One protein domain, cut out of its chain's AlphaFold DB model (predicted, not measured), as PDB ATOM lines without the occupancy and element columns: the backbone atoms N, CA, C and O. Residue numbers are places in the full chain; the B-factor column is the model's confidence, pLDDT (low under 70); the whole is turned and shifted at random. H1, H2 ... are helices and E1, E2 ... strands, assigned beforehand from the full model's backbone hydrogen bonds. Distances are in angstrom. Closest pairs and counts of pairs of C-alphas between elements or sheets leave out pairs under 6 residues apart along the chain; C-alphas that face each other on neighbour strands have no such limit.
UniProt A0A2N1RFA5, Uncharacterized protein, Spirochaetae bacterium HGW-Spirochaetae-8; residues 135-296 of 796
ATOM      1  N   ILE A 135     -25.967 -10.445  17.155       93.25
ATOM      2  CA  ILE A 135     -25.706 -11.834  16.744       93.25
ATOM      3  C   ILE A 135     -25.294 -11.919  15.269       93.25
ATOM      4  O   ILE A 135     -25.723 -11.115  14.444       93.25
ATOM      5  N   GLY A 136     -24.502 -12.932  14.932       93.88
ATOM      6  CA  GLY A 136     -24.154 -13.295  13.562       93.88
ATOM      7  C   GLY A 136     -24.034 -14.807  13.382       93.88
ATOM      8  O   GLY A 136     -24.062 -15.572  14.353       93.88
ATOM      9  N   LEU A 137     -23.864 -15.227  12.130       95.69
ATOM     10  CA  LEU A 137     -23.686 -16.625  11.743       95.69
ATOM     11  C   LEU A 137     -22.363 -16.817  11.010       95.69
ATOM     12  O   LEU A 137     -21.984 -16.003  10.175       95.69
ATOM     13  N   SER A 138     -21.689 -17.927  11.298       95.38
ATOM     14  CA  SER A 138     -20.486 -18.356  10.582       95.38
ATOM     15  C   SER A 138     -20.611 -19.836  10.213       95.38
ATOM     16  O   SER A 138     -20.294 -20.695  11.050       95.38
ATOM     17  N   PRO A 139     -21.086 -20.154   8.996       94.50
ATOM     18  CA  PRO A 139     -21.035 -21.509   8.463       94.50
ATOM     19  C   PRO A 139     -19.593 -21.896   8.092       94.50
ATOM     20  O   PRO A 139     -18.843 -21.093   7.544       94.50
ATOM     21  N   SER A 140     -19.195 -23.130   8.399       93.50
ATOM     22  CA  SER A 140     -17.898 -23.715   8.040       93.50
ATOM     23  C   SER A 140     -18.057 -25.220   7.831       93.50
ATOM     24  O   SER A 140     -18.103 -25.988   8.796       93.50
ATOM     25  N   GLY A 141     -18.149 -25.653   6.571       94.25
ATOM     26  CA  GLY A 141     -18.481 -27.039   6.230       94.25
ATOM     27  C   GLY A 141     -19.856 -27.416   6.785       94.25
ATOM     28  O   GLY A 141     -20.840 -26.729   6.515       94.25
ATOM     29  N   ASN A 142     -19.912 -28.455   7.619       96.25
ATOM     30  CA  ASN A 142     -21.136 -28.891   8.294       96.25
ATOM     31  C   ASN A 142     -21.355 -28.274   9.680       96.25
ATOM     32  O   ASN A 142     -22.287 -28.675  10.376       96.25
ATOM     33  N   VAL A 143     -20.540 -27.298  10.089       97.06
ATOM     34  CA  VAL A 143     -20.689 -26.609  11.375       97.06
ATOM     35  C   VAL A 143     -21.231 -25.195  11.171       97.06
ATOM     36  O   VAL A 143     -20.636 -24.398  10.449       97.06
ATOM     37  N   LEU A 144     -22.337 -24.859  11.835       97.44
ATOM     38  CA  LEU A 144     -22.901 -23.511  11.901       97.44
ATOM     39  C   LEU A 144     -22.701 -22.946  13.303       97.44
ATOM     40  O   LEU A 144     -23.192 -23.502  14.285       97.44
ATOM     41  N   ASN A 145     -21.984 -21.827  13.397       96.81
ATOM     42  CA  ASN A 145     -21.777 -21.114  14.652       96.81
ATOM     43  C   ASN A 145     -22.679 -19.881  14.724       96.81
ATOM     44  O   ASN A 145     -22.595 -19.016  13.856       96.81
ATOM     45  N   LEU A 146     -23.470 -19.778  15.790       96.25
ATOM     46  CA  LEU A 146     -24.174 -18.571  16.218       96.25
ATOM     47  C   LEU A 146     -23.373 -17.931  17.354       96.25
ATOM     48  O   LEU A 146     -23.182 -18.554  18.400       96.25
ATOM     49  N   ARG A 147     -22.892 -16.703  17.156       95.25
ATOM     50  CA  ARG A 147     -22.119 -15.945  18.158       95.25
ATOM     51  C   ARG A 147     -22.428 -14.457  18.060       95.25
ATOM     52  O   ARG A 147     -22.992 -14.008  17.067       95.25
ATOM     53  N   GLY A 148     -22.053 -13.699  19.084       93.44
ATOM     54  CA  GLY A 148     -22.075 -12.243  19.016       93.44
ATOM     55  C   GLY A 148     -20.846 -11.670  18.308       93.44
ATOM     56  O   GLY A 148     -19.802 -12.324  18.191       93.44
ATOM     57  N   PHE A 149     -20.946 -10.414  17.885       92.38
ATOM     58  CA  PHE A 149     -19.786  -9.614  17.496       92.38
ATOM     59  C   PHE A 149     -19.109  -9.006  18.734       92.38
ATOM     60  O   PHE A 149     -19.774  -8.480  19.626       92.38
ATOM     61  N   ASN A 150     -17.783  -9.081  18.792       91.06
ATOM     62  CA  ASN A 150     -16.952  -8.458  19.819       91.06
ATOM     63  C   ASN A 150     -17.023  -6.919  19.741       91.06
ATOM     64  O   ASN A 150     -17.572  -6.348  18.798       91.06
ATOM     65  N   ALA A 151     -16.442  -6.234  20.733       89.06
ATOM     66  CA  ALA A 151     -16.393  -4.766  20.784       89.06
ATOM     67  C   ALA A 151     -15.694  -4.129  19.565       89.06
ATOM     68  O   ALA A 151     -16.008  -3.003  19.197       89.06
ATOM     69  N   ASP A 152     -14.774  -4.862  18.934       86.19
ATOM     70  CA  ASP A 152     -14.057  -4.476  17.713       86.19
ATOM     71  C   ASP A 152     -14.802  -4.862  16.416       86.19
ATOM     72  O   ASP A 152     -14.280  -4.668  15.322       86.19
ATOM     73  N   GLY A 153     -16.012  -5.424  16.529       84.12
ATOM     74  CA  GLY A 153     -16.823  -5.892  15.406       84.12
ATOM     75  C   GLY A 153     -16.372  -7.226  14.799       84.12
ATOM     76  O   GLY A 153     -16.944  -7.662  13.798       84.12
ATOM     77  N   SER A 154     -15.379  -7.903  15.392       88.88
ATOM     78  CA  SER A 154     -14.977  -9.254  14.989       88.88
ATOM     79  C   SER A 154     -15.990 -10.304  15.464       88.88
ATOM     80  O   SER A 154     -16.604 -10.173  16.523       88.88
ATOM     81  N   PHE A 155     -16.196 -11.366  14.687       89.69
ATOM     82  CA  PHE A 155     -17.109 -12.448  15.056       89.69
ATOM     83  C   PHE A 155     -16.474 -13.356  16.119       89.69
ATOM     84  O   PHE A 155     -15.405 -13.916  15.881       89.69
ATOM     85  N   GLY A 156     -17.117 -13.542  17.278       89.50
ATOM     86  CA  GLY A 156     -16.571 -14.454  18.292       89.50
ATOM     87  C   GLY A 156     -17.035 -14.273  19.733       89.50
ATOM     88  O   GLY A 156     -16.684 -15.115  20.563       89.50
ATOM     89  N   ALA A 157     -17.825 -13.244  20.048       92.44
ATOM     90  CA  ALA A 157     -18.319 -13.023  21.402       92.44
ATOM     91  C   ALA A 157     -19.242 -14.172  21.845       92.44
ATOM     92  O   ALA A 157     -20.095 -14.636  21.086       92.44
ATOM     93  N   SER A 158     -19.117 -14.603  23.102       92.69
ATOM     94  CA  SER A 158     -20.032 -15.587  23.713       92.69
ATOM     95  C   SER A 158     -21.463 -15.047  23.870       92.69
ATOM     96  O   SER A 158     -22.422 -15.816  23.926       92.69
ATOM     97  N   VAL A 159     -21.527 -13.717  23.992       91.81
ATOM     98  CA  VAL A 159     -22.624 -12.749  24.127       91.81
ATOM     99  C   VAL A 159     -23.146 -12.095  22.840       91.81
ATOM    100  O   VAL A 159     -22.416 -11.248  22.337       91.81
ATOM    101  N   GLY A 160     -24.343 -12.373  22.318       92.75
ATOM    102  CA  GLY A 160     -25.006 -11.509  21.325       92.75
ATOM    103  C   GLY A 160     -26.314 -10.895  21.840       92.75
ATOM    104  O   GLY A 160     -26.774 -11.236  22.929       92.75
ATOM    105  N   TYR A 161     -26.951 -10.001  21.083       92.62
ATOM    106  CA  TYR A 161     -28.301  -9.516  21.385       92.62
ATOM    107  C   TYR A 161     -29.199  -9.385  20.151       92.62
ATOM    108  O   TYR A 161     -28.736  -9.179  19.030       92.62
ATOM    109  N   ILE A 162     -30.503  -9.481  20.402       93.69
ATOM    110  CA  ILE A 162     -31.603  -9.259  19.458       93.69
ATOM    111  C   ILE A 162     -32.606  -8.276  20.068       93.69
ATOM    112  O   ILE A 162     -32.616  -8.074  21.283       93.69
ATOM    113  N   TYR A 163     -33.473  -7.691  19.243       92.56
ATOM    114  CA  TYR A 163     -34.604  -6.889  19.712       92.56
ATOM    115  C   TYR A 163     -35.909  -7.616  19.415       92.56
ATOM    116  O   TYR A 163     -36.212  -7.906  18.262       92.56
ATOM    117  N   VAL A 164     -36.682  -7.895  20.459       91.12
ATOM    118  CA  VAL A 164     -37.979  -8.569  20.375       91.12
ATOM    119  C   VAL A 164     -39.031  -7.620  20.913       91.12
ATOM    120  O   VAL A 164     -38.985  -7.245  22.083       91.12
ATOM    121  N   LYS A 165     -39.957  -7.186  20.049       88.88
ATOM    122  CA  LYS A 165     -41.016  -6.218  20.401       88.88
ATOM    123  C   LYS A 165     -40.445  -4.962  21.102       88.88
ATOM    124  O   LYS A 165     -41.003  -4.466  22.072       88.88
ATOM    125  N   GLY A 166     -39.286  -4.483  20.633       88.81
ATOM    126  CA  GLY A 166     -38.569  -3.322  21.185       88.81
ATOM    127  C   GLY A 166     -37.706  -3.595  22.427       88.81
ATOM    128  O   GLY A 166     -36.952  -2.719  22.842       88.81
ATOM    129  N   VAL A 167     -37.752  -4.802  23.000       90.25
ATOM    130  CA  VAL A 167     -36.954  -5.189  24.172       90.25
ATOM    131  C   VAL A 167     -35.665  -5.876  23.732       90.25
ATOM    132  O   VAL A 167     -35.685  -6.790  22.909       90.25
ATOM    133  N   ARG A 168     -34.527  -5.448  24.290       92.19
ATOM    134  CA  ARG A 168     -33.224  -6.080  24.049       92.19
ATOM    135  C   ARG A 168     -33.133  -7.408  24.805       92.19
ATOM    136  O   ARG A 168     -33.190  -7.415  26.033       92.19
ATOM    137  N   CYS A 169     -32.925  -8.499  24.076       93.12
ATOM    138  CA  CYS A 169     -32.739  -9.845  24.616       93.12
ATOM    139  C   CYS A 169     -31.325 -10.356  24.314       93.12
ATOM    140  O   CYS A 169     -30.799 -10.139  23.224       93.12
ATOM    141  N   THR A 170     -30.713 -11.042  25.275       93.75
ATOM    142  CA  THR A 170     -29.326 -11.520  25.229       93.75
ATOM    143  C   THR A 170     -29.272 -12.965  24.747       93.75
ATOM    144  O   THR A 170     -29.817 -13.844  25.409       93.75
ATOM    145  N   VAL A 171     -28.579 -13.212  23.634       94.38
ATOM    146  CA  VAL A 171     -28.502 -14.512  22.963       94.38
ATOM    147  C   VAL A 171     -27.140 -15.160  23.138       94.38
ATOM    148  O   VAL A 171     -26.138 -14.657  22.632       94.38
ATOM    149  N   GLY A 172     -27.120 -16.287  23.854       92.62
ATOM    150  CA  GLY A 172     -25.927 -17.107  24.059       92.62
ATOM    151  C   GLY A 172     -25.408 -17.729  22.765       92.62
ATOM    152  O   GLY A 172     -26.183 -18.047  21.862       92.62
ATOM    153  N   GLN A 173     -24.093 -17.939  22.693       94.38
ATOM    154  CA  GLN A 173     -23.495 -18.686  21.590       94.38
ATOM    155  C   GLN A 173     -24.069 -20.106  21.485       94.38
ATOM    156  O   GLN A 173     -24.317 -20.771  22.494       94.38
ATOM    157  N   ALA A 174     -24.216 -20.591  20.258       96.25
ATOM    158  CA  ALA A 174     -24.660 -21.947  19.974       96.25
ATOM    159  C   ALA A 174     -23.963 -22.484  18.722       96.25
ATOM    160  O   ALA A 174     -23.607 -21.726  17.819       96.25
ATOM    161  N   THR A 175     -23.784 -23.799  18.658       97.12
ATOM    162  CA  THR A 175     -23.155 -24.466  17.517       97.12
ATOM    163  C   THR A 175     -24.017 -25.641  17.081       97.12
ATOM    164  O   THR A 175     -24.447 -26.436  17.915       97.12
ATOM    165  N   LEU A 176     -24.246 -25.753  15.775       97.69
ATOM    166  CA  LEU A 176     -24.882 -26.899  15.136       97.69
ATOM    167  C   LEU A 176     -23.860 -27.616  14.266       97.69
ATOM    168  O   LEU A 176     -23.264 -26.993  13.396       97.69
ATOM    169  N   THR A 177     -23.726 -28.928  14.433       97.62
ATOM    170  CA  THR A 177     -23.083 -29.795  13.436       97.62
ATOM    171  C   THR A 177     -24.188 -30.491  12.653       97.62
ATOM    172  O   THR A 177     -24.814 -31.409  13.177       97.62
ATOM    173  N   ALA A 178     -24.492 -30.027  11.444       96.25
ATOM    174  CA  ALA A 178     -25.611 -30.529  10.655       96.25
ATOM    175  C   ALA A 178     -25.350 -31.957  10.152       96.25
ATOM    176  O   ALA A 178     -24.317 -32.242   9.542       96.25
ATOM    177  N   THR A 179     -26.310 -32.851  10.397       95.44
ATOM    178  CA  THR A 179     -26.326 -34.226   9.863       95.44
ATOM    179  C   THR A 179     -27.517 -34.483   8.943       95.44
ATOM    180  O   THR A 179     -27.566 -35.509   8.271       95.44
ATOM    181  N   TYR A 180     -28.489 -33.570   8.915       92.94
ATOM    182  CA  TYR A 180     -29.685 -33.648   8.086       92.94
ATOM    183  C   TYR A 180     -29.633 -32.620   6.951       92.94
ATOM    184  O   TYR A 180     -29.285 -31.469   7.196       92.94
ATOM    185  N   THR A 181     -29.991 -33.030   5.728       92.88
ATOM    186  CA  THR A 181     -30.107 -32.150   4.549       92.88
ATOM    187  C   THR A 181     -31.492 -31.513   4.497       92.88
ATOM    188  O   THR A 181     -32.488 -32.225   4.597       92.88
ATOM    189  N   GLY A 182     -31.555 -30.196   4.313       91.56
ATOM    190  CA  GLY A 182     -32.793 -29.444   4.156       91.56
ATOM    191  C   GLY A 182     -32.778 -28.066   4.827       91.56
ATOM    192  O   GLY A 182     -31.747 -27.612   5.336       91.56
ATOM    193  N   PRO A 183     -33.938 -27.383   4.833       93.81
ATOM    194  CA  PRO A 183     -34.106 -26.110   5.517       93.81
ATOM    195  C   PRO A 183     -34.115 -26.289   7.040       93.81
ATOM    196  O   PRO A 183     -34.726 -27.216   7.579       93.81
ATOM    197  N   GLY A 184     -33.481 -25.354   7.740       95.50
ATOM    198  CA  GLY A 184     -33.439 -25.270   9.191       95.50
ATOM    199  C   GLY A 184     -33.616 -23.842   9.697       95.50
ATOM    200  O   GLY A 184     -33.538 -22.863   8.955       95.50
ATOM    201  N   TYR A 185     -33.891 -23.738  10.990       97.50
ATOM    202  CA  TYR A 185     -34.286 -22.515  11.669       97.50
ATOM    203  C   TYR A 185     -33.542 -22.393  12.991       97.50
ATOM    204  O   TYR A 185     -33.248 -23.388  13.655       97.50
ATOM    205  N   ILE A 186     -33.247 -21.164  13.391       97.75
ATOM    206  CA  ILE A 186     -32.601 -20.857  14.662       97.75
ATOM    207  C   ILE A 186     -33.662 -20.254  15.566       97.75
ATOM    208  O   ILE A 186     -34.184 -19.173  15.287       97.75
ATOM    209  N   LEU A 187     -33.996 -20.971  16.632       97.19
ATOM    210  CA  LEU A 187     -35.000 -20.567  17.601       97.19
ATOM    211  C   LEU A 187     -34.319 -20.021  18.853       97.19
ATOM    212  O   LEU A 187     -33.396 -20.645  19.375       97.19
ATOM    213  N   ALA A 188     -34.801 -18.893  19.364       96.00
ATOM    214  CA  ALA A 188     -34.386 -18.336  20.645       96.00
ATOM    215  C   ALA A 188     -35.587 -18.234  21.588       96.00
ATOM    216  O   ALA A 188     -36.611 -17.640  21.247       96.00
ATOM    217  N   ASN A 189     -35.459 -18.797  22.786       94.44
ATOM    218  CA  ASN A 189     -36.448 -18.639  23.845       94.44
ATOM    219  C   ASN A 189     -36.150 -17.372  24.645       94.44
ATOM    220  O   ASN A 189     -35.094 -17.260  25.254       94.44
ATOM    221  N   THR A 190     -37.089 -16.442  24.694       90.38
ATOM    222  CA  THR A 190     -36.918 -15.102  25.270       90.38
ATOM    223  C   THR A 190     -37.651 -14.908  26.592       90.38
ATOM    224  O   THR A 190     -37.856 -13.776  27.020       90.38
ATOM    225  N   THR A 191     -37.996 -16.003  27.285       86.19
ATOM    226  CA  THR A 191     -38.692 -15.969  28.590       86.19
ATOM    227  C   THR A 191     -38.010 -15.030  29.593       86.19
ATOM    228  O   THR A 191     -38.680 -14.412  30.414       86.19
ATOM    229  N   THR A 192     -36.681 -14.882  29.507       81.00
ATOM    230  CA  THR A 192     -35.955 -13.824  30.216       81.00
ATOM    231  C   THR A 192     -35.084 -13.014  29.245       81.00
ATOM    232  O   THR A 192     -34.404 -13.611  28.406       81.00
ATOM    233  N   PRO A 193     -35.022 -11.671  29.370       78.25
ATOM    234  CA  PRO A 193     -34.190 -10.825  28.503       78.25
ATOM    235  C   PRO A 193     -32.680 -11.101  28.603       78.25
ATOM    236  O   PRO A 193     -31.909 -10.677  27.746       78.25
ATOM    237  N   THR A 194     -32.227 -11.785  29.654       73.88
ATOM    238  CA  THR A 194     -30.802 -11.977  29.971       73.88
ATOM    239  C   THR A 194     -30.301 -13.404  29.759       73.88
ATOM    240  O   THR A 194     -29.101 -13.634  29.863       73.88
ATOM    241  N   SER A 195     -31.186 -14.365  29.482       67.75
ATOM    242  CA  SER A 195     -30.813 -15.770  29.301       67.75
ATOM    243  C   SER A 195     -31.735 -16.431  28.285       67.75
ATOM    244  O   SER A 195     -32.725 -17.066  28.659       67.75
ATOM    245  N   THR A 196     -31.406 -16.301  26.997       75.12
ATOM    246  CA  THR A 196     -32.129 -17.036  25.959       75.12
ATOM    247  C   THR A 196     -31.470 -18.377  25.670       75.12
ATOM    248  O   THR A 196     -30.284 -18.429  25.333       75.12
ATOM    249  N   THR A 197     -32.238 -19.461  25.731       88.88
ATOM    250  CA  THR A 197     -31.804 -20.750  25.184       88.88
ATOM    251  C   THR A 197     -31.970 -20.737  23.671       88.88
ATOM    252  O   THR A 197     -33.022 -20.332  23.174       88.88
ATOM    253  N   VAL A 198     -30.949 -21.197  22.953       95.38
ATOM    254  CA  VAL A 198     -30.977 -21.335  21.494       95.38
ATOM    255  C   VAL A 198     -31.204 -22.796  21.129       95.38
ATOM    256  O   VAL A 198     -30.641 -23.696  21.753       95.38
ATOM    257  N   SER A 199     -32.019 -23.047  20.111       96.62
ATOM    258  CA  SER A 199     -32.214 -24.376  19.536       96.62
ATOM    259  C   SER A 199     -32.207 -24.293  18.018       96.62
ATOM    260  O   SER A 199     -32.788 -23.383  17.434       96.62
ATOM    261  N   PHE A 200     -31.550 -25.254  17.376       97.81
ATOM    262  CA  PHE A 200     -31.599 -25.406  15.929       97.81
ATOM    263  C   PHE A 200     -32.725 -26.369  15.594       97.81
ATOM    264  O   PHE A 200     -32.737 -27.510  16.054       97.81
ATOM    265  N   ALA A 201     -33.685 -25.895  14.816       97.12
ATOM    266  CA  ALA A 201     -34.915 -26.604  14.546       97.12
ATOM    267  C   ALA A 201     -35.114 -26.837  13.054       97.12
ATOM    268  O   ALA A 201     -34.577 -26.129  12.208       97.12
ATOM    269  N   ARG A 202     -35.959 -27.805  12.736       94.19
ATOM    270  CA  ARG A 202     -36.601 -27.952  11.437       94.19
ATOM    271  C   ARG A 202     -38.107 -27.969  11.631       94.19
ATOM    272  O   ARG A 202     -38.607 -28.398  12.673       94.19
ATOM    273  N   LEU A 203     -38.814 -27.503  10.617       93.12
ATOM    274  CA  LEU A 203     -40.263 -27.472  10.609       93.12
ATOM    275  C   LEU A 203     -40.766 -28.708   9.863       93.12
ATOM    276  O   LEU A 203     -40.381 -28.932   8.718       93.12
ATOM    277  N   THR A 204     -41.584 -29.530  10.513       91.06
ATOM    278  CA  THR A 204     -42.124 -30.760   9.920       91.06
ATOM    279  C   THR A 204     -43.629 -30.803  10.059       91.06
ATOM    280  O   THR A 204     -44.168 -30.314  11.050       91.06
ATOM    281  N   VAL A 205     -44.302 -31.446   9.114       90.62
ATOM    282  CA  VAL A 205     -45.716 -31.780   9.269       90.62
ATOM    283  C   VAL A 205     -45.840 -33.055  10.087       90.62
ATOM    284  O   VAL A 205     -45.111 -34.023   9.866       90.62
ATOM    285  N   ASN A 206     -46.768 -33.039  11.033       88.19
ATOM    286  CA  ASN A 206     -47.275 -34.232  11.680       88.19
ATOM    287  C   ASN A 206     -48.711 -34.457  11.204       88.19
ATOM    288  O   ASN A 206     -49.519 -33.526  11.192       88.19
ATOM    289  N   SER A 207     -49.008 -35.680  10.780       84.25
ATOM    290  CA  SER A 207     -50.336 -36.109  10.363       84.25
ATOM    291  C   SER A 207     -50.780 -37.264  11.255       84.25
ATOM    292  O   SER A 207     -50.105 -38.285  11.387       84.25
ATOM    293  N   SER A 208     -51.930 -37.097  11.905       78.56
ATOM    294  CA  SER A 208     -52.553 -38.137  12.718       78.56
ATOM    295  C   SER A 208     -54.021 -38.250  12.326       78.56
ATOM    296  O   SER A 208     -54.844 -37.395  12.648       78.56
ATOM    297  N   GLY A 209     -54.349 -39.304  11.573       80.56
ATOM    298  CA  GLY A 209     -55.698 -39.506  11.049       80.56
ATOM    299  C   GLY A 209     -56.094 -38.441  10.022       80.56
ATOM    300  O   GLY A 209     -55.431 -38.284   8.999       80.56
ATOM    301  N   SER A 210     -57.206 -37.744  10.274       78.81
ATOM    302  CA  SER A 210     -57.709 -36.659   9.419       78.81
ATOM    303  C   SER A 210     -57.014 -35.318   9.653       78.81
ATOM    304  O   SER A 210     -57.091 -34.451   8.780       78.81
ATOM    305  N   ASP A 211     -56.338 -35.161  10.794       81.00
ATOM    306  CA  ASP A 211     -55.756 -33.896  11.223       81.00
ATOM    307  C   ASP A 211     -54.273 -33.828  10.867       81.00
ATOM    308  O   ASP A 211     -53.525 -34.808  10.922       81.00
ATOM    309  N   SER A 212     -53.834 -32.637  10.478       87.19
ATOM    310  CA  SER A 212     -52.428 -32.340  10.231       87.19
ATOM    311  C   SER A 212     -52.091 -31.013  10.887       87.19
ATOM    312  O   SER A 212     -52.911 -30.094  10.892       87.19
ATOM    313  N   TRP A 213     -50.900 -30.914  11.459       89.94
ATOM    314  CA  TRP A 213     -50.382 -29.682  12.041       89.94
ATOM    315  C   TRP A 213     -48.871 -29.614  11.858       89.94
ATOM    316  O   TRP A 213     -48.206 -30.597  11.526       89.94
ATOM    317  N   VAL A 214     -48.333 -28.416  12.033       91.50
ATOM    318  CA  VAL A 214     -46.906 -28.165  11.885       91.50
ATOM    319  C   VAL A 214     -46.233 -28.240  13.253       91.50
ATOM    320  O   VAL A 214     -46.729 -27.682  14.230       91.50
ATOM    321  N   GLU A 215     -45.092 -28.915  13.320       93.25
ATOM    322  CA  GLU A 215     -44.298 -29.091  14.532       93.25
ATOM    323  C   GLU A 215     -42.857 -28.625  14.328       93.25
ATOM    324  O   GLU A 215     -42.223 -28.914  13.309       93.25
ATOM    325  N   TRP A 216     -42.319 -27.964  15.351       95.31
ATOM    326  CA  TRP A 216     -40.899 -27.655  15.459       95.31
ATOM    327  C   TRP A 216     -40.165 -28.849  16.060       95.31
ATOM    328  O   TRP A 216     -40.471 -29.270  17.175       95.31
ATOM    329  N   LYS A 217     -39.185 -29.391  15.340       95.38
ATOM    330  CA  LYS A 217     -38.349 -30.502  15.811       95.38
ATOM    331  C   LYS A 217     -36.890 -30.100  15.835       95.38
ATOM    332  O   LYS A 217     -36.490 -29.245  15.053       95.38
ATOM    333  N   ASP A 218     -36.093 -30.720  16.698       96.94
ATOM    334  CA  ASP A 218     -34.640 -30.580  16.657       96.94
ATOM    335  C   ASP A 218     -34.130 -30.923  15.254       96.94
ATOM    336  O   ASP A 218     -34.570 -31.903  14.640       96.94
ATOM    337  N   TYR A 219     -33.224 -30.090  14.745       96.12
ATOM    338  CA  TYR A 219     -32.752 -30.173  13.369       96.12
ATOM    339  C   TYR A 219     -32.147 -31.546  13.027       96.12
ATOM    340  O   TYR A 219     -32.419 -32.086  11.952       96.12
ATOM    341  N   ASN A 220     -31.376 -32.136  13.948       95.69
ATOM    342  CA  ASN A 220     -30.701 -33.418  13.738       95.69
ATOM    343  C   ASN A 220     -31.469 -34.591  14.357       95.69
ATOM    344  O   ASN A 220     -31.588 -35.646  13.737       95.69
ATOM    345  N   ALA A 221     -31.966 -34.428  15.585       91.75
ATOM    346  CA  ALA A 221     -32.517 -35.520  16.382       91.75
ATOM    347  C   ALA A 221     -33.977 -35.855  16.038       91.75
ATOM    348  O   ALA A 221     -34.482 -36.886  16.481       91.75
ATOM    349  N   ASN A 222     -34.666 -35.004  15.262       87.50
ATOM    350  CA  ASN A 222     -36.094 -35.139  14.952       87.50
ATOM    351  C   ASN A 222     -36.993 -35.239  16.204       87.50
ATOM    352  O   ASN A 222     -38.102 -35.772  16.143       87.50
ATOM    353  N   THR A 223     -36.522 -34.758  17.350       95.31
ATOM    354  CA  THR A 223     -37.274 -34.729  18.606       95.31
ATOM    355  C   THR A 223     -38.143 -33.480  18.657       95.31
ATOM    356  O   THR A 223     -37.723 -32.415  18.217       95.31
ATOM    357  N   LEU A 224     -39.367 -33.592  19.177       94.81
ATOM    358  CA  LEU A 224     -40.277 -32.449  19.293       94.81
ATOM    359  C   LEU A 224     -39.695 -31.383  20.233       94.81
ATOM    360  O   LEU A 224     -39.309 -31.689  21.362       94.81
ATOM    361  N   LEU A 225     -39.673 -30.130  19.781       94.69
ATOM    362  CA  LEU A 225     -39.318 -28.980  20.604       94.69
ATOM    363  C   LEU A 225     -40.587 -28.392  21.225       94.69
ATOM    364  O   LEU A 225     -41.531 -28.026  20.523       94.69
ATOM    365  N   SER A 226     -40.598 -28.269  22.553       92.25
ATOM    366  CA  SER A 226     -41.681 -27.598  23.278       92.25
ATOM    367  C   SER A 226     -41.578 -26.086  23.069       92.25
ATOM    368  O   SER A 226     -40.842 -25.387  23.773       92.25
ATOM    369  N   THR A 227     -42.281 -25.594  22.051       91.00
ATOM    370  CA  THR A 227     -42.337 -24.173  21.697       91.00
ATOM    371  C   THR A 227     -43.631 -23.531  22.204       91.00
ATOM    372  O   THR A 227     -44.656 -24.187  22.377       91.00
ATOM    373  N   ASN A 228     -43.571 -22.237  22.508       90.44
ATOM    374  CA  ASN A 228     -44.677 -21.406  22.985       90.44
ATOM    375  C   ASN A 228     -44.430 -19.951  22.537       90.44
ATOM    376  O   ASN A 228     -43.476 -19.692  21.804       90.44
ATOM    377  N   SER A 229     -45.236 -18.993  23.000       89.81
ATOM    378  CA  SER A 229     -45.111 -17.571  22.626       89.81
ATOM    379  C   SER A 229     -43.816 -16.882  23.085       89.81
ATOM    380  O   SER A 229     -43.553 -15.747  22.695       89.81
ATOM    381  N   ALA A 230     -42.984 -17.540  23.901       92.12
ATOM    382  CA  ALA A 230     -41.657 -17.043  24.258       92.12
ATOM    383  C   ALA A 230     -40.580 -17.421  23.227       92.12
ATOM    384  O   ALA A 230     -39.457 -16.922  23.320       92.12
ATOM    385  N   TRP A 231     -40.883 -18.296  22.264       95.44
ATOM    386  CA  TRP A 231     -39.939 -18.719  21.232       95.44
ATOM    387  C   TRP A 231     -40.053 -17.864  19.974       95.44
ATOM    388  O   TRP A 231     -41.142 -17.644  19.442       95.44
ATOM    389  N   PHE A 232     -38.897 -17.436  19.474       96.50
ATOM    390  CA  PHE A 232     -38.770 -16.605  18.286       96.50
ATOM    391  C   PHE A 232     -37.845 -17.263  17.269       96.50
ATOM    392  O   PHE A 232     -36.800 -17.798  17.638       96.50
ATOM    393  N   VAL A 233     -38.204 -17.184  15.991       97.50
ATOM    394  CA  VAL A 233     -37.310 -17.493  14.876       97.50
ATOM    395  C   VAL A 233     -36.407 -16.284  14.668       97.50
ATOM    396  O   VAL A 233     -36.890 -15.187  14.400       97.50
ATOM    397  N   ILE A 234     -35.100 -16.477  14.836       96.81
ATOM    398  CA  ILE A 234     -34.082 -15.414  14.752       96.81
ATOM    399  C   ILE A 234     -33.128 -15.600  13.570       96.81
ATOM    400  O   ILE A 234     -32.308 -14.734  13.284       96.81
ATOM    401  N   GLY A 235     -33.217 -16.731  12.876       97.06
ATOM    402  CA  GLY A 235     -32.427 -17.004  11.686       97.06
ATOM    403  C   GLY A 235     -32.926 -18.228  10.938       97.06
ATOM    404  O   GLY A 235     -33.635 -19.070  11.496       97.06
ATOM    405  N   THR A 236     -32.530 -18.329   9.678       97.19
ATOM    406  CA  THR A 236     -32.823 -19.458   8.791       97.19
ATOM    407  C   THR A 236     -31.525 -19.959   8.168       97.19
ATOM    408  O   THR A 236     -30.538 -19.230   8.064       97.19
ATOM    409  N   PHE A 237     -31.486 -21.231   7.793       97.25
ATOM    410  CA  PHE A 237     -30.356 -21.816   7.083       97.25
ATOM    411  C   PHE A 237     -30.814 -22.964   6.185       97.25
ATOM    412  O   PHE A 237     -31.900 -23.513   6.356       97.25
ATOM    413  N   ASN A 238     -29.986 -23.341   5.216       95.44
ATOM    414  CA  ASN A 238     -30.218 -24.502   4.364       95.44
ATOM    415  C   ASN A 238     -28.923 -25.300   4.250       95.44
ATOM    416  O   ASN A 238     -27.901 -24.755   3.830       95.44
ATOM    417  N   PHE A 239     -28.962 -26.573   4.628       95.56
ATOM    418  CA  PHE A 239     -27.817 -27.475   4.551       95.56
ATOM    419  C   PHE A 239     -28.046 -28.503   3.449       95.56
ATOM    420  O   PHE A 239     -29.095 -29.143   3.420       95.56
ATOM    421  N   SER A 240     -27.073 -28.688   2.558       94.88
ATOM    422  CA  SER A 240     -27.171 -29.668   1.475       94.88
ATOM    423  C   SER A 240     -25.853 -30.394   1.263       94.88
ATOM    424  O   SER A 240     -24.789 -29.779   1.178       94.88
ATOM    425  N   GLY A 241     -25.922 -31.725   1.188       91.31
ATOM    426  CA  GLY A 241     -24.755 -32.587   1.020       91.31
ATOM    427  C   GLY A 241     -23.823 -32.529   2.231       91.31
ATOM    428  O   GLY A 241     -23.950 -33.333   3.150       91.31
ATOM    429  N   SER A 242     -22.879 -31.587   2.222       91.56
ATOM    430  CA  SER A 242     -21.859 -31.427   3.272       91.56
ATOM    431  C   SER A 242     -21.571 -29.975   3.669       91.56
ATOM    432  O   SER A 242     -20.675 -29.729   4.477       91.56
ATOM    433  N   GLU A 243     -22.334 -29.015   3.140       95.44
ATOM    434  CA  GLU A 243     -22.134 -27.591   3.403       95.44
ATOM    435  C   GLU A 243     -23.455 -26.832   3.590       95.44
ATOM    436  O   GLU A 243     -24.520 -27.238   3.113       95.44
ATOM    437  N   PHE A 244     -23.390 -25.713   4.313       95.31
ATOM    438  CA  PHE A 244     -24.495 -24.759   4.376       95.31
ATOM    439  C   PHE A 244     -24.528 -23.927   3.093       95.31
ATOM    440  O   PHE A 244     -23.600 -23.176   2.812       95.31
ATOM    441  N   ILE A 245     -25.626 -24.034   2.350       95.81
ATOM    442  CA  ILE A 245     -25.876 -23.277   1.116       95.81
ATOM    443  C   ILE A 245     -26.299 -21.840   1.437       95.81
ATOM    444  O   ILE A 245     -26.003 -20.908   0.698       95.81
ATOM    445  N   SER A 246     -27.012 -21.658   2.550       95.31
ATOM    446  CA  SER A 246     -27.416 -20.346   3.059       95.31
ATOM    447  C   SER A 246     -27.528 -20.383   4.579       95.31
ATOM    448  O   SER A 246     -27.846 -21.426   5.157       95.31
ATOM    449  N   ALA A 247     -27.247 -19.253   5.220       95.75
ATOM    450  CA  ALA A 247     -27.437 -19.030   6.646       95.75
ATOM    451  C   ALA A 247     -27.599 -17.523   6.876       95.75
ATOM    452  O   ALA A 247     -26.694 -16.754   6.556       95.75
ATOM    453  N   GLU A 248     -28.739 -17.101   7.412       96.25
ATOM    454  CA  GLU A 248     -29.087 -15.690   7.574       96.25
ATOM    455  C   GLU A 248     -29.752 -15.433   8.933       96.25
ATOM    456  O   GLU A 248     -30.551 -16.237   9.417       96.25
ATOM    457  N   ILE A 249     -29.408 -14.303   9.560       95.31
ATOM    458  CA  ILE A 249     -30.133 -13.768  10.718       95.31
ATOM    459  C   ILE A 249     -31.299 -12.936  10.199       95.31
ATOM    460  O   ILE A 249     -31.096 -12.021   9.407       95.31
ATOM    461  N   ILE A 250     -32.502 -13.221  10.688       95.81
ATOM    462  CA  ILE A 250     -33.717 -12.493  10.313       95.81
ATOM    463  C   ILE A 250     -34.193 -11.615  11.468       95.81
ATOM    464  O   ILE A 250     -33.748 -11.746  12.612       95.81
ATOM    465  N   THR A 251     -35.140 -10.722  11.179       94.69
ATOM    466  CA  THR A 251     -35.841 -10.001  12.245       94.69
ATOM    467  C   THR A 251     -36.574 -11.018  13.127       94.69
ATOM    468  O   THR A 251     -37.318 -11.832  12.579       94.69
ATOM    469  N   PRO A 252     -36.389 -11.000  14.463       95.75
ATOM    470  CA  PRO A 252     -37.040 -11.954  15.349       95.75
ATOM    471  C   PRO A 252     -38.563 -11.950  15.187       95.75
ATOM    472  O   PRO A 252     -39.204 -10.920  15.391       95.75
ATOM    473  N   GLN A 253     -39.137 -13.108  14.872       96.50
ATOM    474  CA  GLN A 253     -40.585 -13.305  14.757       96.50
ATOM    475  C   GLN A 253     -41.045 -14.417  15.686       96.50
ATOM    476  O   GLN A 253     -40.342 -15.413  15.849       96.50
ATOM    477  N   GLU A 254     -42.210 -14.259  16.308       96.44
ATOM    478  CA  GLU A 254     -42.775 -15.306  17.159       96.44
ATOM    479  C   GLU A 254     -43.005 -16.572  16.319       96.44
ATOM    480  O   GLU A 254     -43.423 -16.480  15.168       96.44
ATOM    481  N   VAL A 255     -42.730 -17.767  16.854       95.12
ATOM    482  CA  VAL A 255     -42.806 -19.016  16.062       95.12
ATOM    483  C   VAL A 255     -44.164 -19.237  15.376       95.12
ATOM    484  O   VAL A 255     -44.214 -19.779  14.275       95.12
ATOM    485  N   SER A 256     -45.260 -18.799  15.997       91.50
ATOM    486  CA  SER A 256     -46.625 -18.851  15.451       91.50
ATOM    487  C   SER A 256     -46.840 -17.842  14.314       91.50
ATOM    488  O   SER A 256     -47.434 -18.159  13.279       91.50
ATOM    489  N   GLU A 257     -46.318 -16.630  14.486       93.69
ATOM    490  CA  GLU A 257     -46.352 -15.557  13.495       93.69
ATOM    491  C   GLU A 257     -45.492 -15.902  12.277       93.69
ATOM    492  O   GLU A 257     -45.925 -15.693  11.145       93.69
ATOM    493  N   TYR A 258     -44.321 -16.509  12.489       95.31
ATOM    494  CA  TYR A 258     -43.428 -16.951  11.420       95.31
ATOM    495  C   TYR A 258     -44.131 -17.936  10.477       95.31
ATOM    496  O   TYR A 258     -44.146 -17.728   9.266       95.31
ATOM    497  N   VAL A 259     -44.788 -18.969  11.026       92.75
ATOM    498  CA  VAL A 259     -45.535 -19.961  10.227       92.75
ATOM    499  C   VAL A 259     -46.649 -19.304   9.409       92.75
ATOM    500  O   VAL A 259     -46.887 -19.686   8.265       92.75
ATOM    501  N   THR A 260     -47.307 -18.289   9.971       88.38
ATOM    502  CA  THR A 260     -48.420 -17.592   9.313       88.38
ATOM    503  C   THR A 260     -47.938 -16.645   8.210       88.38
ATOM    504  O   THR A 260     -48.496 -16.624   7.116       88.38
ATOM    505  N   THR A 261     -46.894 -15.863   8.479       91.69
ATOM    506  CA  THR A 261     -46.363 -14.845   7.555       91.69
ATOM    507  C   THR A 261     -45.567 -15.456   6.405       91.69
ATOM    508  O   THR A 261     -45.646 -14.965   5.282       91.69
ATOM    509  N   HIS A 262     -44.867 -16.566   6.652       91.69
ATOM    510  CA  HIS A 262     -44.058 -17.274   5.654       91.69
ATOM    511  C   HIS A 262     -44.800 -18.468   5.044       91.69
ATOM    512  O   HIS A 262     -44.187 -19.346   4.442       91.69
ATOM    513  N   PHE A 263     -46.129 -18.502   5.164       86.19
ATOM    514  CA  PHE A 263     -46.981 -19.598   4.707       86.19
ATOM    515  C   PHE A 263     -46.658 -20.067   3.269       86.19
ATOM    516  O   PHE A 263     -46.421 -21.255   3.048       86.19
ATOM    517  N   MET A 264     -46.592 -19.143   2.302       84.38
ATOM    518  CA  MET A 264     -46.327 -19.482   0.892       84.38
ATOM    519  C   MET A 264     -44.907 -20.008   0.670       84.38
ATOM    520  O   MET A 264     -44.695 -20.897  -0.152       84.38
ATOM    521  N   GLU A 265     -43.935 -19.479   1.409       88.56
ATOM    522  CA  GLU A 265     -42.548 -19.928   1.333       88.56
ATOM    523  C   GLU A 265     -42.391 -21.334   1.922       88.56
ATOM    524  O   GLU A 265     -41.734 -22.185   1.324       88.56
ATOM    525  N   LEU A 266     -43.036 -21.600   3.060       89.19
ATOM    526  CA  LEU A 266     -43.061 -22.918   3.690       89.19
ATOM    527  C   LEU A 266     -43.717 -23.957   2.780       89.19
ATOM    528  O   LEU A 266     -43.189 -25.058   2.635       89.19
ATOM    529  N   LEU A 267     -44.818 -23.590   2.117       85.25
ATOM    530  CA  LEU A 267     -45.484 -24.454   1.148       85.25
ATOM    531  C   LEU A 267     -44.595 -24.733  -0.075       85.25
ATOM    532  O   LEU A 267     -44.545 -25.865  -0.545       85.25
ATOM    533  N   GLY A 268     -43.856 -23.732  -0.567       82.50
ATOM    534  CA  GLY A 268     -42.925 -23.888  -1.692       82.50
ATOM    535  C   GLY A 268     -41.660 -24.688  -1.358       82.50
ATOM    536  O   GLY A 268     -41.052 -25.275  -2.250       82.50
ATOM    537  N   LYS A 269     -41.271 -24.733  -0.078       77.44
ATOM    538  CA  LYS A 269     -40.152 -25.539   0.436       77.44
ATOM    539  C   LYS A 269     -40.551 -26.974   0.795       77.44
ATOM    540  O   LYS A 269     -39.673 -27.757   1.161       77.44
ATOM    541  N   ALA A 270     -41.837 -27.321   0.717       71.25
ATOM    542  CA  ALA A 270     -42.289 -28.689   0.910       71.25
ATOM    543  C   ALA A 270     -41.645 -29.588  -0.154       71.25
ATOM    544  O   ALA A 270     -41.769 -29.339  -1.352       71.25
ATOM    545  N   ASP A 271     -40.930 -30.616   0.295       65.88
ATOM    546  CA  ASP A 271     -40.240 -31.551  -0.588       65.88
ATOM    547  C   ASP A 271     -41.264 -32.294  -1.464       65.88
ATOM    548  O   ASP A 271     -42.021 -33.131  -0.969       65.88
ATOM    549  N   ILE A 272     -41.307 -31.956  -2.760       59.38
ATOM    550  CA  ILE A 272     -42.339 -32.357  -3.743       59.38
ATOM    551  C   ILE A 272     -42.368 -33.883  -3.967       59.38
ATOM    552  O   ILE A 272     -43.284 -34.421  -4.582       59.38
ATOM    553  N   VAL A 273     -41.362 -34.606  -3.474       56.12
ATOM    554  CA  VAL A 273     -41.104 -36.005  -3.827       56.12
ATOM    555  C   VAL A 273     -42.041 -36.999  -3.111       56.12
ATOM    556  O   VAL A 273     -42.127 -38.156  -3.509       56.12
ATOM    557  N   THR A 274     -42.800 -36.574  -2.096       55.56
ATOM    558  CA  THR A 274     -43.833 -37.401  -1.429       55.56
ATOM    559  C   THR A 274     -45.101 -36.578  -1.189       55.56
ATOM    560  O   THR A 274     -45.054 -35.365  -1.346       55.56
ATOM    561  N   ASP A 275     -46.231 -37.200  -0.822       54.41
ATOM    562  CA  ASP A 275     -47.568 -36.596  -0.571       54.41
ATOM    563  C   ASP A 275     -47.616 -35.424   0.457       54.41
ATOM    564  O   ASP A 275     -48.678 -34.964   0.880       54.41
ATOM    565  N   THR A 276     -46.458 -34.887   0.828       69.00
ATOM    566  CA  THR A 276     -46.198 -33.793   1.753       69.00
ATOM    567  C   THR A 276     -46.898 -32.503   1.357       69.00
ATOM    568  O   THR A 276     -47.358 -31.818   2.254       69.00
ATOM    569  N   LEU A 277     -47.043 -32.141   0.076       81.31
ATOM    570  CA  LEU A 277     -47.674 -30.857  -0.276       81.31
ATOM    571  C   LEU A 277     -49.130 -30.791   0.211       81.31
ATOM    572  O   LEU A 277     -49.584 -29.754   0.695       81.31
ATOM    573  N   LYS A 278     -49.850 -31.917   0.132       81.56
ATOM    574  CA  LYS A 278     -51.209 -32.048   0.663       81.56
ATOM    575  C   LYS A 278     -51.208 -31.951   2.186       81.56
ATOM    576  O   LYS A 278     -52.029 -31.225   2.742       81.56
ATOM    577  N   ASP A 279     -50.284 -32.640   2.843       85.56
ATOM    578  CA  ASP A 279     -50.184 -32.647   4.304       85.56
ATOM    579  C   ASP A 279     -49.741 -31.280   4.852       85.56
ATOM    580  O   ASP A 279     -50.305 -30.805   5.834       85.56
ATOM    581  N   TRP A 280     -48.827 -30.583   4.173       87.44
ATOM    582  CA  TRP A 280     -48.450 -29.190   4.432       87.44
ATOM    583  C   TRP A 280     -49.630 -28.251   4.202       87.44
ATOM    584  O   TRP A 280     -49.913 -27.416   5.057       87.44
ATOM    585  N   GLY A 281     -50.365 -28.413   3.099       86.38
ATOM    586  CA  GLY A 281     -51.579 -27.644   2.835       86.38
ATOM    587  C   GLY A 281     -52.617 -27.807   3.948       86.38
ATOM    588  O   GLY A 281     -53.165 -26.822   4.443       86.38
ATOM    589  N   LYS A 282     -52.843 -29.037   4.416       86.31
ATOM    590  CA  LYS A 282     -53.729 -29.312   5.553       86.31
ATOM    591  C   LYS A 282     -53.205 -28.717   6.855       86.31
ATOM    592  O   LYS A 282     -53.940 -27.997   7.529       86.31
ATOM    593  N   ALA A 283     -51.936 -28.961   7.170       87.31
ATOM    594  CA  ALA A 283     -51.287 -28.509   8.397       87.31
ATOM    595  C   ALA A 283     -51.242 -26.987   8.536       87.31
ATOM    596  O   ALA A 283     -51.348 -26.458   9.640       87.31
ATOM    597  N   LEU A 284     -51.124 -26.285   7.411       86.56
ATOM    598  CA  LEU A 284     -51.138 -24.830   7.341       86.56
ATOM    599  C   LEU A 284     -52.559 -24.246   7.200       86.56
ATOM    600  O   LEU A 284     -52.726 -23.030   7.154       86.56
ATOM    601  N   GLY A 285     -53.599 -25.085   7.145       82.88
ATOM    602  CA  GLY A 285     -54.995 -24.644   7.106       82.88
ATOM    603  C   GLY A 285     -55.480 -24.148   5.740       82.88
ATOM    604  O   GLY A 285     -56.504 -23.470   5.671       82.88
ATOM    605  N   VAL A 286     -54.804 -24.508   4.647       79.69
ATOM    606  CA  VAL A 286     -55.181 -24.161   3.263       79.69
ATOM    607  C   VAL A 286     -56.575 -24.669   2.916       79.69
ATOM    608  O   VAL A 286     -57.370 -23.958   2.304       79.69
ATOM    609  N   GLU A 287     -56.920 -25.857   3.407       71.88
ATOM    610  CA  GLU A 287     -58.261 -26.426   3.283       71.88
ATOM    611  C   GLU A 287     -59.333 -25.507   3.895       71.88
ATOM    612  O   GLU A 287     -60.415 -25.367   3.337       71.88
ATOM    613  N   ARG A 288     -59.032 -24.775   4.978       68.38
ATOM    614  CA  ARG A 288     -59.975 -23.805   5.562       68.38
ATOM    615  C   ARG A 288     -60.160 -22.569   4.684       68.38
ATOM    616  O   ARG A 288     -61.244 -21.995   4.691       68.38
ATOM    617  N   VAL A 289     -59.130 -22.151   3.948       67.19
ATOM    618  CA  VAL A 289     -59.220 -21.025   3.006       67.19
ATOM    619  C   VAL A 289     -60.051 -21.429   1.790       67.19
ATOM    620  O   VAL A 289     -61.005 -20.731   1.455       67.19
ATOM    621  N   PHE A 290     -59.775 -22.589   1.191       68.69
ATOM    622  CA  PHE A 290     -60.550 -23.075   0.046       68.69
ATOM    623  C   PHE A 290     -61.980 -23.467   0.416       68.69
ATOM    624  O   PHE A 290     -62.893 -23.118  -0.321       68.69
ATOM    625  N   ASN A 291     -62.218 -24.063   1.588       65.56
ATOM    626  CA  ASN A 291     -63.581 -24.322   2.065       65.56
ATOM    627  C   ASN A 291     -64.364 -23.023   2.297       65.56
ATOM    628  O   ASN A 291     -65.574 -22.999   2.102       65.56
ATOM    629  N   ARG A 292     -63.698 -21.923   2.675       59.47
ATOM    630  CA  ARG A 292     -64.342 -20.603   2.777       59.47
ATOM    631  C   ARG A 292     -64.647 -19.998   1.415       59.47
ATOM    632  O   ARG A 292     -65.693 -19.381   1.288       59.47
ATOM    633  N   ILE A 293     -63.774 -20.175   0.424       65.94
ATOM    634  CA  ILE A 293     -64.035 -19.744  -0.957       65.94
ATOM    635  C   ILE A 293     -65.195 -20.551  -1.541       65.94
ATOM    636  O   ILE A 293     -66.127 -19.955  -2.057       65.94
ATOM    637  N   ALA A 294     -65.205 -21.871  -1.354       60.19
ATOM    638  CA  ALA A 294     -66.305 -22.737  -1.768       60.19
ATOM    639  C   ALA A 294     -67.616 -22.389  -1.044       60.19
ATOM    640  O   ALA A 294     -68.678 -22.381  -1.653       60.19
ATOM    641  N   ALA A 295     -67.560 -22.038   0.246       57.75
ATOM    642  CA  ALA A 295     -68.718 -21.517   0.969       57.75
ATOM    643  C   ALA A 295     -69.146 -20.129   0.464       57.75
ATOM    644  O   ALA A 295     -70.328 -19.812   0.526       57.75
ATOM    645  N   LEU A 296     -68.217 -19.310  -0.040       61.00
ATOM    646  CA  LEU A 296     -68.520 -18.024  -0.666       61.00
ATOM    647  C   LEU A 296     -69.169 -18.215  -2.039       61.00
ATOM    648  O   LEU A 296     -70.122 -17.513  -2.336       61.00
TER     649      LEU A 296
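AT A GLANCE: This is residues 135 to 296 of the 796 residues of an uncharacterized protein of Spirochaetae bacterium HGW-Spirochaetae-8 (UniProt A0A2N1RFA5). A strongly twisted sheet of five strands, E9 E8 E7 E10 E11, makes the body, with two small sheets, E1 E2 E3 E6 and E4 E5, partly face to face with it at one end. At the other end H3 lies across its hairpin E8 and E9, H1 and H2 follow E11, and residues 288 to 296 of H4 stick out. The printed part has 162 residues, with eleven named strands and then four named helices, class mixed; neighbour strands are antiparallel. It is compact, with a radius of gyration of the C-alphas of 17.0 A, yet elongated, spanning 59 by 37 by 23 A.

HOW THE PARTS SIT: E1, residues 135 to 140, E2, residues 143 to 149, and E3, residues 155 to 157, form a meander, each strand the antiparallel neighbour of the one before; N 136 and O 147 are 2.8 A apart and N 148 and O 157 3.0 A, within hydrogen-bond range. E4, residues 159 to 164, and E5, residues 167 to 172, are a hairpin, with N 162 and O 169 2.9 A apart. E6, residues 174 to 177, pairs with E2, with N 144 and O 176 2.8 A apart; E1 lies on one side of E2, E3 and E6 on the other side. E7, residues 182 to 189, E8, residues 197 to 208, and E9, residues 211 to 218, form a second meander, with N 187 and O 199 2.8 A apart and N 204 and O 215 2.9 A. E10, residues 231 to 240, is the antiparallel neighbour of E7, with N 184 and O 237 2.8 A apart, completing a Greek key, a meander whose first strand pairs with a fourth. E11, residues 243 to 254, forms a hairpin with E10, with N 236 and O 248 2.9 A apart. The three sheets form a stack of sheets, face to face in turn: the large one is 9.1 A from the branched sheet and 9.9 A from E4 and E5, centre to centre of the facing parts. H1, residues 255 to 261, and H3, residues 276 to 283, are on one face of the large sheet, two layers; H3 has a height over the sheet of 7.7 A. H2, residues 263 to 268, only just touches H3, with 3 pairs of C-alphas within 8 A, the closest Leu 267 and Trp 280 at 6.5 A. H4, residues 286 to 296, is close to but not clearly touching H3; the C-alphas of Gly 281 and Glu 287 are closest, 6.8 A. In H1, H2, H3 and H4 every O i to N i+4 pair is within hydrogen-bond range.

IN THESE COORDINATES: E1 begins at C-alpha 135 (-25.706, -11.834, 16.744). E8 measures 29.8 A from first to last C-alpha, E11 27.7 A and H4 15.2 A, ending at C-alpha 296 (-68.520, -18.024, -0.666).

THE WHOLE: The C-alphas of Asp 152 and Ala 295, the two farthest apart, are 59.7 A apart. The printed part has no cut; the link E9 to E10, 12 residues, is long. The pLDDT is under 70 at residue 195, residues 271 to 276 and residues 288 to 296.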